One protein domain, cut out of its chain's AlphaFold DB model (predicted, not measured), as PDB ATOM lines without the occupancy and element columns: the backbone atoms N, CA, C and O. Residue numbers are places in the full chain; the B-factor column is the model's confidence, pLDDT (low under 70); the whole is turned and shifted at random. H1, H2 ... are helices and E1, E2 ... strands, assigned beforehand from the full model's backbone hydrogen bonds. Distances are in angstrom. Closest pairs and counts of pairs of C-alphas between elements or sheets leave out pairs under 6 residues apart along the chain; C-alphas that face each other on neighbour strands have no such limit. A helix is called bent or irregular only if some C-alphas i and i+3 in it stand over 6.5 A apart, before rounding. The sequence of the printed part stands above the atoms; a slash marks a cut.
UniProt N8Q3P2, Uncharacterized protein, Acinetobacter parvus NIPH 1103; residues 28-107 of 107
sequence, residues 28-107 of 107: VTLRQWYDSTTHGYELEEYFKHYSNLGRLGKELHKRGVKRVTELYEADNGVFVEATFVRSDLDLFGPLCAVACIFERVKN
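This is residues 28 to 107 of the 107 residues of an uncharacterized protein of Acinetobacter parvus NIPH 1103 (UniProt N8Q3P2). Picture one long, kinked helix, H4, with two shorter helices, H2 and H3, packed on it and crossing it at large angles, and a third short helix, H1, near its beginning. A long loop between H3 and E1 reaches away from this helical body, and its residues 73 to 78 stick out free. You will find 80 residues printed, with four named helices and one named strand in the order H1, H2, H3, E1, H4; the class is mostly helix. The whole is compact, with a radius of gyration of the C-alphas of 13.1 A, and it spans 39 by 28 by 21 A, the loop reaching out along the longest span.

Begin at Val 28 and go on to C-alpha 30 at (7.049, 28.886, -19.364), where H1 starts; it covers residues 30 to 35. Next look at residues 41 to 49 for H2, 12.9 A from first to last C-alpha, and at residues 54 to 62 for H3, 12.4 A long. After residues 63 to 82, which hold no named element, find the short strand E1 at residues 83 to 85. H4 begins directly after it, with C-alpha 86 at (5.944, 37.762, -20.495), and runs through residues 86 to 105 for 28.3 A to C-alpha 105 at (28.421, 21.781, -26.952). It has a kink of 36 degrees near residue 93 and is irregular, but only just: C-alphas 91 and 94 are 6.8 A apart.

Start from H4, the hub, which touches three helices; its line is a rough one. H2 touches it at a steep tilt of 47 degrees, the same way, and the closest C-alphas are those of Glu 42 and Pro 94, 5.5 A apart. H3 touches residues 92 to 100 of H4 alone, about perpendicular at 74 degrees, closest at the C-alphas of Glu 59 and Cys 96, 6.0 A apart. H1 only just touches H4, with 3 pairs of C-alphas within 8 A, through residues 86 to 89 of H4 alone; Trp 33 and Arg 86 have the closest C-alphas, 6.9 A apart. H1 and H3 are close but not clearly touching, with the C-alphas of Leu 30 and Gly 57 closest at 7.2 A. E1 pairs with no named strand, yet residues 28 to 29 pair antiparallel with its residues 83 to 84. H2 and E1 are apart. In the backbones of H1 and H3, every O i to N i+4 pair is within hydrogen-bond range; in H2 it is 4 of 5 and in H4 14 of 16.

The two C-alphas farthest apart are those of Tyr 41 and Asp 75, at 40.6 A. The printed part has no cut and ends at Asn 107, the chain's last residue. The link from H3 to E1, of 20 residues, is long; the other links are tight. The mean pLDDT of the printed part is 85.4, and confidence is low, under 70, at residues 70 to 80 and residue 107.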
ATOM      1  N   VAL A  28       2.588  34.636 -17.365       91.62
ATOM      2  CA  VAL A  28       2.439  33.343 -18.050       91.62
ATOM      3  C   VAL A  28       3.380  32.297 -17.477       91.62
ATOM      4  O   VAL A  28       4.448  32.622 -16.952       91.62
ATOM      5  N   THR A  29       3.009  31.025 -17.595       91.75
ATOM      6  CA  THR A  29       3.953  29.928 -17.363       91.75
ATOM      7  C   THR A  29       4.938  29.799 -18.525       91.75
ATOM      8  O   THR A  29       4.702  30.305 -19.626       91.75
ATOM      9  N   LEU A  30       6.052  29.094 -18.309       91.69
ATOM     10  CA  LEU A  30       7.049  28.886 -19.364       91.69
ATOM     11  C   LEU A  30       6.469  28.100 -20.555       91.69
ATOM     12  O   LEU A  30       6.793  28.401 -21.704       91.69
ATOM     13  N   ARG A  31       5.579  27.130 -20.292       91.38
ATOM     14  CA  ARG A  31       4.843  26.389 -21.329       91.38
ATOM     15  C   ARG A  31       3.918  27.313 -22.119       91.38
ATOM     16  O   ARG A  31       3.991  27.327 -23.341       91.38
ATOM     17  N   GLN A  32       3.102  28.112 -21.428       92.00
ATOM     18  CA  GLN A  32       2.176  29.055 -22.064       92.00
ATOM     19  C   GLN A  32       2.906  30.097 -22.910       92.00
ATOM     20  O   GLN A  32       2.475  30.410 -24.019       92.00
ATOM     21  N   TRP A  33       4.019  30.630 -22.403       94.00
ATOM     22  CA  TRP A  33       4.881  31.526 -23.162       94.00
ATOM     23  C   TRP A  33       5.373  30.861 -24.440       94.00
ATOM     24  O   TRP A  33       5.228  31.454 -25.506       94.00
ATOM     25  N   TYR A  34       5.894  29.635 -24.345       92.81
ATOM     26  CA  TYR A  34       6.353  28.909 -25.518       92.81
ATOM     27  C   TYR A  34       5.204  28.733 -26.523       92.81
ATOM     28  O   TYR A  34       5.269  29.239 -27.633       92.81
ATOM     29  N   ASP A  35       4.081  28.150 -26.113       92.94
ATOM     30  CA  ASP A  35       2.993  27.816 -27.042       92.94
ATOM     31  C   ASP A  35       2.353  29.056 -27.721       92.94
ATOM     32  O   ASP A  35       1.688  28.930 -28.747       92.94
ATOM     33  N   SER A  36       2.550  30.262 -27.171       90.19
ATOM     34  CA  SER A  36       1.979  31.525 -27.671       90.19
ATOM     35  C   SER A  36       2.993  32.501 -28.286       90.19
ATOM     36  O   SER A  36       2.630  33.637 -28.616       90.19
ATOM     37  N   THR A  37       4.256  32.096 -28.434       88.31
ATOM     38  CA  THR A  37       5.332  32.949 -28.960       88.31
ATOM     39  C   THR A  37       5.853  32.394 -30.278       88.31
ATOM     40  O   THR A  37       6.034  31.194 -30.428       88.31
ATOM     41  N   THR A  38       6.111  33.262 -31.257       89.19
ATOM     42  CA  THR A  38       6.795  32.845 -32.487       89.19
ATOM     43  C   THR A  38       8.255  32.552 -32.167       89.19
ATOM     44  O   THR A  38       8.972  33.422 -31.674       89.19
ATOM     45  N   HIS A  39       8.687  31.324 -32.425       87.38
ATOM     46  CA  HIS A  39      10.025  30.869 -32.072       87.38
ATOM     47  C   HIS A  39      11.049  31.236 -33.136       87.38
ATOM     48  O   HIS A  39      10.820  31.030 -34.325       87.38
ATOM     49  N   GLY A  40      12.176  31.778 -32.681       90.19
ATOM     50  CA  GLY A  40      13.382  31.916 -33.485       90.19
ATOM     51  C   GLY A  40      14.239  30.652 -33.450       90.19
ATOM     52  O   GLY A  40      13.949  29.683 -32.736       90.19
ATOM     53  N   TYR A  41      15.340  30.708 -34.196       93.50
ATOM     54  CA  TYR A  41      16.334  29.641 -34.309       93.50
ATOM     55  C   TYR A  41      16.829  29.132 -32.943       93.50
ATOM     56  O   TYR A  41      17.098  27.945 -32.782       93.50
ATOM     57  N   GLU A  42      16.907  30.001 -31.936       93.88
ATOM     58  CA  GLU A  42      17.389  29.692 -30.591       93.88
ATOM     59  C   GLU A  42      16.590  28.572 -29.918       93.88
ATOM     60  O   GLU A  42      17.159  27.671 -29.302       93.88
ATOM     61  N   LEU A  43      15.261  28.635 -30.027       93.50
ATOM     62  CA  LEU A  43      14.372  27.653 -29.415       93.50
ATOM     63  C   LEU A  43      14.291  26.387 -30.263       93.50
ATOM     64  O   LEU A  43      14.309  25.291 -29.708       93.50
ATOM     65  N   GLU A  44      14.270  26.517 -31.590       93.81
ATOM     66  CA  GLU A  44      14.323  25.362 -32.492       93.81
ATOM     67  C   GLU A  44      15.586  24.530 -32.265       93.81
ATOM     68  O   GLU A  44      15.517  23.309 -32.118       93.81
ATOM     69  N   GLU A  45      16.745  25.186 -32.186       95.00
ATOM     70  CA  GLU A  45      18.018  24.531 -31.917       95.00
ATOM     71  C   GLU A  45      18.037  23.934 -30.509       95.00
ATOM     72  O   GLU A  45      18.454  22.791 -30.337       95.00
ATOM     73  N   TYR A  46      17.505  24.634 -29.503       95.69
ATOM     74  CA  TYR A  46      17.404  24.107 -28.140       95.69
ATOM     75  C   TYR A  46      16.651  22.772 -28.106       95.69
ATOM     76  O   TYR A  46      17.111  21.823 -27.465       95.69
ATOM     77  N   PHE A  47      15.545  22.656 -28.844       94.12
ATOM     78  CA  PHE A  47      14.749  21.428 -28.887       94.12
ATOM     79  C   PHE A  47      15.401  20.270 -29.651       94.12
ATOM     80  O   PHE A  47      14.974  19.126 -29.491       94.12
ATOM     81  N   LYS A  48      16.481  20.506 -30.406       94.06
ATOM     82  CA  LYS A  48      17.313  19.414 -30.942       94.06
ATOM     83  C   LYS A  48      18.139  18.729 -29.850       94.06
ATOM     84  O   LYS A  48      18.456  17.550 -29.978       94.06
ATOM     85  N   HIS A  49      18.473  19.452 -28.779       93.38
ATOM     86  CA  HIS A  49      19.330  18.964 -27.687       93.38
ATOM     87  C   HIS A  49      18.547  18.578 -26.427       93.38
ATOM     88  O   HIS A  49      19.021  17.763 -25.633       93.38
ATOM     89  N   TYR A  50      17.360  19.155 -26.230       93.06
ATOM     90  CA  TYR A  50      16.548  18.989 -25.025       93.06
ATOM     91  C   TYR A  50      15.089  18.671 -25.366       93.06
ATOM     92  O   TYR A  50      14.488  19.297 -26.227       93.06
ATOM     93  N   SER A  51      14.476  17.735 -24.636       89.00
ATOM     94  CA  SER A  51      13.102  17.274 -24.900       89.00
ATOM     95  C   SER A  51      12.002  18.137 -24.271       89.00
ATOM     96  O   SER A  51      10.823  17.949 -24.563       89.00
ATOM     97  N   ASN A  52      12.350  19.057 -23.367       91.94
ATOM     98  CA  ASN A  52      11.390  19.894 -22.650       91.94
ATOM     99  C   ASN A  52      11.999  21.235 -22.210       91.94
ATOM    100  O   ASN A  52      13.208  21.453 -22.278       91.94
ATOM    101  N   LEU A  53      11.150  22.130 -21.698       92.19
ATOM    102  CA  LEU A  53      11.530  23.462 -21.208       92.19
ATOM    103  C   LEU A  53      12.151  23.442 -19.797       92.19
ATOM    104  O   LEU A  53      12.485  24.488 -19.252       92.19
ATOM    105  N   GLY A  54      12.325  22.269 -19.180       91.06
ATOM    106  CA  GLY A  54      12.806  22.154 -17.802       91.06
ATOM    107  C   GLY A  54      14.238  22.662 -17.623       91.06
ATOM    108  O   GLY A  54      14.538  23.308 -16.619       91.06
ATOM    109  N   ARG A  55      15.130  22.418 -18.597       92.69
ATOM    110  CA  ARG A  55      16.499  22.962 -18.562       92.69
ATOM    111  C   ARG A  55      16.493  24.476 -18.761       92.69
ATOM    112  O   ARG A  55      17.155  25.169 -17.994       92.69
ATOM    113  N   LEU A  56      15.685  24.978 -19.693       94.12
ATOM    114  CA  LEU A  56      15.485  26.410 -19.896       94.12
ATOM    115  C   LEU A  56      14.987  27.110 -18.621       94.12
ATOM    116  O   LEU A  56      15.551  28.121 -18.214       94.12
ATOM    117  N   GLY A  57      13.996  26.539 -17.932       92.38
ATOM    118  CA  GLY A  57      13.485  27.075 -16.667       92.38
ATOM    119  C   GLY A  57      14.533  27.123 -15.547       92.38
ATOM    120  O   GLY A  57      14.524  28.044 -14.728       92.38
ATOM    121  N   LYS A  58      15.465  26.160 -15.519       91.12
ATOM    122  CA  LYS A  58      16.617  26.177 -14.599       91.12
ATOM    123  C   LYS A  58      17.620  27.265 -14.970       91.12
ATOM    124  O   LYS A  58      18.115  27.937 -14.072       91.12
ATOM    125  N   GLU A  59      17.897  27.453 -16.258       94.75
ATOM    126  CA  GLU A  59      18.822  28.494 -16.717       94.75
ATOM    127  C   GLU A  59      18.265  29.894 -16.437       94.75
ATOM    128  O   GLU A  59      18.974  30.719 -15.871       94.75
ATOM    129  N   LEU A  60      16.976  30.137 -16.697       94.12
ATOM    130  CA  LEU A  60      16.298  31.388 -16.330       94.12
ATOM    131  C   LEU A  60      16.457  31.697 -14.834       94.12
ATOM    132  O   LEU A  60      16.815  32.812 -14.456       94.12
ATOM    133  N   HIS A  61      16.258  30.692 -13.978       91.12
ATOM    134  CA  HIS A  61      16.441  30.845 -12.537       91.12
ATOM    135  C   HIS A  61      17.901  31.120 -12.152       91.12
ATOM    136  O   HIS A  61      18.170  32.041 -11.387       91.12
ATOM    137  N   LYS A  62      18.852  30.374 -12.726       92.44
ATOM    138  CA  LYS A  62      20.296  30.568 -12.518       92.44
ATOM    139  C   LYS A  62      20.755  31.973 -12.924       92.44
ATOM    140  O   LYS A  62      21.661  32.521 -12.306       92.44
ATOM    141  N   ARG A  63      20.125  32.558 -13.945       92.50
ATOM    142  CA  ARG A  63      20.378  33.925 -14.427       92.50
ATOM    143  C   ARG A  63      19.621  35.006 -13.651       92.50
ATOM    144  O   ARG A  63      19.759  36.178 -13.983       92.50
ATOM    145  N   GLY A  64      18.853  34.636 -12.626       90.62
ATOM    146  CA  GLY A  64      18.138  35.581 -11.769       90.62
ATOM    147  C   GLY A  64      16.874  36.174 -12.394       90.62
ATOM    148  O   GLY A  64      16.413  37.214 -11.931       90.62
ATOM    149  N   VAL A  65      16.298  35.543 -13.425       91.38
ATOM    150  CA  VAL A  65      15.018  35.996 -13.990       91.38
ATOM    151  C   VAL A  65      13.920  35.796 -12.946       91.38
ATOM    152  O   VAL A  65      13.693  34.681 -12.463       91.38
ATOM    153  N   LYS A  66      13.260  36.899 -12.581       87.06
ATOM    154  CA  LYS A  66      12.293  36.940 -11.485       87.06
ATOM    155  C   LYS A  66      11.050  36.118 -11.828       87.06
ATOM    156  O   LYS A  66      10.442  36.291 -12.882       87.06
ATOM    157  N   ARG A  67      10.650  35.245 -10.904       86.38
ATOM    158  CA  ARG A  67       9.353  34.563 -10.958       86.38
ATOM    159  C   ARG A  67       8.303  35.456 -10.313       86.38
ATOM    160  O   ARG A  67       8.574  36.109  -9.310       86.38
ATOM    161  N   VAL A  68       7.112  35.494 -10.896       82.56
ATOM    162  CA  VAL A  68       5.978  36.238 -10.334       82.56
ATOM    163  C   VAL A  68       5.313  35.419  -9.234       82.56
ATOM    164  O   VAL A  68       5.018  35.944  -8.166       82.56
ATOM    165  N   THR A  69       5.152  34.118  -9.461       73.12
ATOM    166  CA  THR A  69       4.835  33.163  -8.401       73.12
ATOM    167  C   THR A  69       6.128  32.530  -7.891       73.12
ATOM    168  O   THR A  69       6.717  31.650  -8.521       73.12
ATOM    169  N   GLU A  70       6.595  33.000  -6.738       56.38
ATOM    170  CA  GLU A  70       7.523  32.249  -5.892       56.38
ATOM    171  C   GLU A  70       6.689  31.210  -5.129       56.38
ATOM    172  O   GLU A  70       5.613  31.528  -4.623       56.38
ATOM    173  N   LEU A  71       7.112  29.944  -5.134       54.50
ATOM    174  CA  LEU A  71       6.400  28.869  -4.442       54.50
ATOM    175  C   LEU A  71       6.205  29.251  -2.965       54.50
ATOM    176  O   LEU A  71       7.174  29.345  -2.219       54.50
ATOM    177  N   TYR A  72       4.950  29.405  -2.543       43.22
ATOM    178  CA  TYR A  72       4.574  29.055  -1.180       43.22
ATOM    179  C   TYR A  72       4.664  27.531  -1.110       43.22
ATOM    180  O   TYR A  72       3.912  26.837  -1.799       43.22
ATOM    181  N   GLU A  73       5.609  27.009  -0.332       42.41
ATOM    182  CA  GLU A  73       5.601  25.611   0.088       42.41
ATOM    183  C   GLU A  73       4.317  25.379   0.893       42.41
ATOM    184  O   GLU A  73       4.248  25.638   2.088       42.41
ATOM    185  N   ALA A  74       3.245  24.971   0.220       43.09
ATOM    186  CA  ALA A  74       2.146  24.317   0.900       43.09
ATOM    187  C   ALA A  74       2.605  22.882   1.175       43.09
ATOM    188  O   ALA A  74       2.991  22.184   0.233       43.09
ATOM    189  N   ASP A  75       2.510  22.446   2.433       49.31
ATOM    190  CA  ASP A  75       2.876  21.123   2.984       49.31
ATOM    191  C   ASP A  75       2.287  19.893   2.239       49.31
ATOM    192  O   ASP A  75       2.491  18.747   2.632       49.31
ATOM    193  N   ASN A  76       1.569  20.101   1.131       54.41
ATOM    194  CA  ASN A  76       0.708  19.134   0.459       54.41
ATOM    195  C   ASN A  76       1.225  18.693  -0.928       54.41
ATOM    196  O   ASN A  76       0.487  18.055  -1.676       54.41
ATOM    197  N   GLY A  77       2.458  19.043  -1.317       51.56
ATOM    198  CA  GLY A  77       3.072  18.537  -2.558       51.56
ATOM    199  C   GLY A  77       2.453  19.063  -3.864       51.56
ATOM    200  O   GLY A  77       2.587  18.432  -4.914       51.56
ATOM    201  N   VAL A  78       1.769  20.210  -3.821       54.69
ATOM    202  CA  VAL A  78       1.184  20.836  -5.016       54.69
ATOM    203  C   VAL A  78       2.292  21.523  -5.814       54.69
ATOM    204  O   VAL A  78       2.813  22.565  -5.423       54.69
ATOM    205  N   PHE A  79       2.652  20.938  -6.956       55.34
ATOM    206  CA  PHE A  79       3.564  21.554  -7.915       55.34
ATOM    207  C   PHE A  79       2.884  22.757  -8.577       55.34
ATOM    208  O   PHE A  79       2.053  22.599  -9.469       55.34
ATOM    209  N   VAL A  80       3.247  23.967  -8.152       61.06
ATOM    210  CA  VAL A  80       2.863  25.201  -8.845       61.06
ATOM    211  C   VAL A  80       3.883  25.472  -9.948       61.06
ATOM    212  O   VAL A  80       5.080  25.604  -9.683       61.06
ATOM    213  N   GLU A  81       3.422  25.539 -11.198       71.12
ATOM    214  CA  GLU A  81       4.272  25.915 -12.328       71.12
ATOM    215  C   GLU A  81       4.738  27.372 -12.158       71.12
ATOM    216  O   GLU A  81       3.944  28.268 -11.863       71.12
ATOM    217  N   ALA A  82       6.041  27.615 -12.317       83.50
ATOM    218  CA  ALA A  82       6.600  28.957 -12.201       83.50
ATOM    219  C   ALA A  82       6.012  29.880 -13.278       83.50
ATOM    220  O   ALA A  82       6.044  29.553 -14.469       83.50
ATOM    221  N   THR A  83       5.526  31.044 -12.853       89.38
ATOM    222  CA  THR A  83       5.051  32.096 -13.755       89.38
ATOM    223  C   THR A  83       6.041  33.246 -13.834       89.38
ATOM    224  O   THR A  83       6.800  33.508 -12.896       89.38
ATOM    225  N   PHE A  84       6.028  33.941 -14.963       91.44
ATOM    226  CA  PHE A  84       6.945  35.024 -15.286       91.44
ATOM    227  C   PHE A  84       6.186  36.155 -15.965       91.44
ATOM    228  O   PHE A  84       5.144  35.931 -16.583       91.44
ATOM    229  N   VAL A  85       6.743  37.362 -15.889       92.31
ATOM    230  CA  VAL A  85       6.301  38.459 -16.747       92.31
ATOM    231  C   VAL A  85       6.677  38.100 -18.181       92.31
ATOM    232  O   VAL A  85       7.823  37.738 -18.459       92.31
ATOM    233  N   ARG A  86       5.722  38.177 -19.108       93.19
ATOM    234  CA  ARG A  86       5.944  37.762 -20.495       93.19
ATOM    235  C   ARG A  86       7.090  38.531 -21.148       93.19
ATOM    236  O   ARG A  86       7.895  37.907 -21.827       93.19
ATOM    237  N   SER A  87       7.207  39.841 -20.915       92.00
ATOM    238  CA  SER A  87       8.305  40.641 -21.480       92.00
ATOM    239  C   SER A  87       9.685  40.134 -21.063       92.00
ATOM    240  O   SER A  87      10.623  40.190 -21.854       92.00
ATOM    241  N   ASP A  88       9.803  39.605 -19.844       93.31
ATOM    242  CA  ASP A  88      11.054  39.027 -19.363       93.31
ATOM    243  C   ASP A  88      11.348  37.714 -20.095       93.31
ATOM    244  O   ASP A  88      12.484  37.474 -20.495       93.31
ATOM    245  N   LEU A  89      10.338  36.875 -20.340       93.75
ATOM    246  CA  LEU A  89      10.518  35.649 -21.122       93.75
ATOM    247  C   LEU A  89      10.816  35.926 -22.599       93.75
ATOM    248  O   LEU A  89      11.678  35.259 -23.167       93.75
ATOM    249  N   ASP A  90      10.168  36.920 -23.204       93.19
ATOM    250  CA  ASP A  90      10.418  37.318 -24.593       93.19
ATOM    251  C   ASP A  90      11.877  37.763 -24.793       93.19
ATOM    252  O   ASP A  90      12.472  37.484 -25.833       93.19
ATOM    253  N   LEU A  91      12.479  38.398 -23.781       92.69
ATOM    254  CA  LEU A  91      13.881  38.811 -23.810       92.69
ATOM    255  C   LEU A  91      14.844  37.683 -23.411       92.69
ATOM    256  O   LEU A  91      15.807  37.391 -24.120       92.69
ATOM    257  N   PHE A  92      14.629  37.063 -22.251       95.12
ATOM    258  CA  PHE A  92      15.599  36.148 -21.647       95.12
ATOM    259  C   PHE A  92      15.432  34.699 -22.095       95.12
ATOM    260  O   PHE A  92      16.401  33.943 -22.033       95.12
ATOM    261  N   GLY A  93      14.248  34.296 -22.556       94.62
ATOM    262  CA  GLY A  93      13.964  32.937 -23.012       94.62
ATOM    263  C   GLY A  93      14.899  32.486 -24.139       94.62
ATOM    264  O   GLY A  93      15.623  31.505 -23.947       94.62
ATOM    265  N   PRO A  94      14.976  33.205 -25.276       95.44
ATOM    266  CA  PRO A  94      15.894  32.868 -26.367       95.44
ATOM    267  C   PRO A  94      17.369  32.898 -25.937       95.44
ATOM    268  O   PRO A  94      18.132  31.982 -26.243       95.44
ATOM    269  N   LEU A  95      17.773  33.895 -25.142       95.69
ATOM    270  CA  LEU A  95      19.150  34.016 -24.646       95.69
ATOM    271  C   LEU A  95      19.550  32.836 -23.746       95.69
ATOM    272  O   LEU A  95      20.658  32.306 -23.854       95.69
ATOM    273  N   CYS A  96      18.645  32.395 -22.871       96.00
ATOM    274  CA  CYS A  96      18.872  31.241 -22.006       96.00
ATOM    275  C   CYS A  96      18.850  29.926 -22.796       96.00
ATOM    276  O   CYS A  96      19.604  29.012 -22.463       96.00
ATOM    277  N   ALA A  97      18.050  29.829 -23.860       95.88
ATOM    278  CA  ALA A  97      18.060  28.685 -24.768       95.88
ATOM    279  C   ALA A  97      19.425  28.547 -25.465       95.88
ATOM    280  O   ALA A  97      20.036  27.477 -25.414       95.88
ATOM    281  N   VAL A  98      19.962  29.650 -25.996       95.44
ATOM    282  CA  VAL A  98      21.319  29.710 -26.565       95.44
ATOM    283  C   VAL A  98      22.374  29.326 -25.533       95.44
ATOM    284  O   VAL A  98      23.232  28.490 -25.814       95.44
ATOM    285  N   ALA A  99      22.296  29.872 -24.319       95.44
ATOM    286  CA  ALA A  99      23.221  29.515 -23.248       95.44
ATOM    287  C   ALA A  99      23.209  28.007 -22.944       95.44
ATOM    288  O   ALA A  99      24.273  27.409 -22.789       95.44
ATOM    289  N   CYS A 100      22.026  27.385 -22.919       94.94
ATOM    290  CA  CYS A 100      21.890  25.942 -22.728       94.94
ATOM    291  C   CYS A 100      22.580  25.153 -23.851       94.94
ATOM    292  O   CYS A 100      23.318  24.212 -23.569       94.94
ATOM    293  N   ILE A 101      22.395  25.555 -25.114       94.56
ATOM    294  CA  ILE A 101      23.059  24.923 -26.266       94.56
ATOM    295  C   ILE A 101      24.584  25.040 -26.136       94.56
ATOM    296  O   ILE A 101      25.292  24.045 -26.272       94.56
ATOM    297  N   PHE A 102      25.106  26.223 -25.801       93.44
ATOM    298  CA  PHE A 102      26.548  26.415 -25.608       93.44
ATOM    299  C   PHE A 102      27.113  25.573 -24.458       93.44
ATOM    300  O   PHE A 102      28.202  25.018 -24.593       93.44
ATOM    301  N   GLU A 103      26.396  25.456 -23.335       89.94
ATOM    302  CA  GLU A 103      26.789  24.551 -22.247       89.94
ATOM    303  C   GLU A 103      26.793  23.084 -22.690       89.94
ATOM    304  O   GLU A 103      27.621  22.308 -22.218       89.94
ATOM    305  N   ARG A 104      25.883  22.695 -23.591       87.56
ATOM    306  CA  ARG A 104      25.827  21.336 -24.136       87.56
ATOM    307  C   ARG A 104      26.995  21.038 -25.063       87.56
ATOM    308  O   ARG A 104      27.548  19.963 -24.945       87.56
ATOM    309  N   VAL A 105      27.348  21.963 -25.955       85.44
ATOM    310  CA  VAL A 105      28.421  21.781 -26.952       85.44
ATOM    311  C   VAL A 105      29.815  21.826 -26.317       85.44
ATOM    312  O   VAL A 105      30.754  21.239 -26.846       85.44
ATOM    313  N   LYS A 106      29.971  22.527 -25.188       81.75
ATOM    314  CA  LYS A 106      31.232  22.554 -24.432       81.75
ATOM    315  C   LYS A 106      31.534  21.257 -23.670       81.75
ATOM    316  O   LYS A 106      32.688  21.075 -23.291       81.75
ATOM    317  N   ASN A 107      30.523  20.427 -23.414       56.06
ATOM    318  CA  ASN A 107      30.634  19.152 -22.697       56.06
ATOM    319  C   ASN A 107      30.617  17.973 -23.670       56.06
ATOM    320  O   ASN A 107      31.287  16.969 -23.351       56.06
TER     321      ASN A 107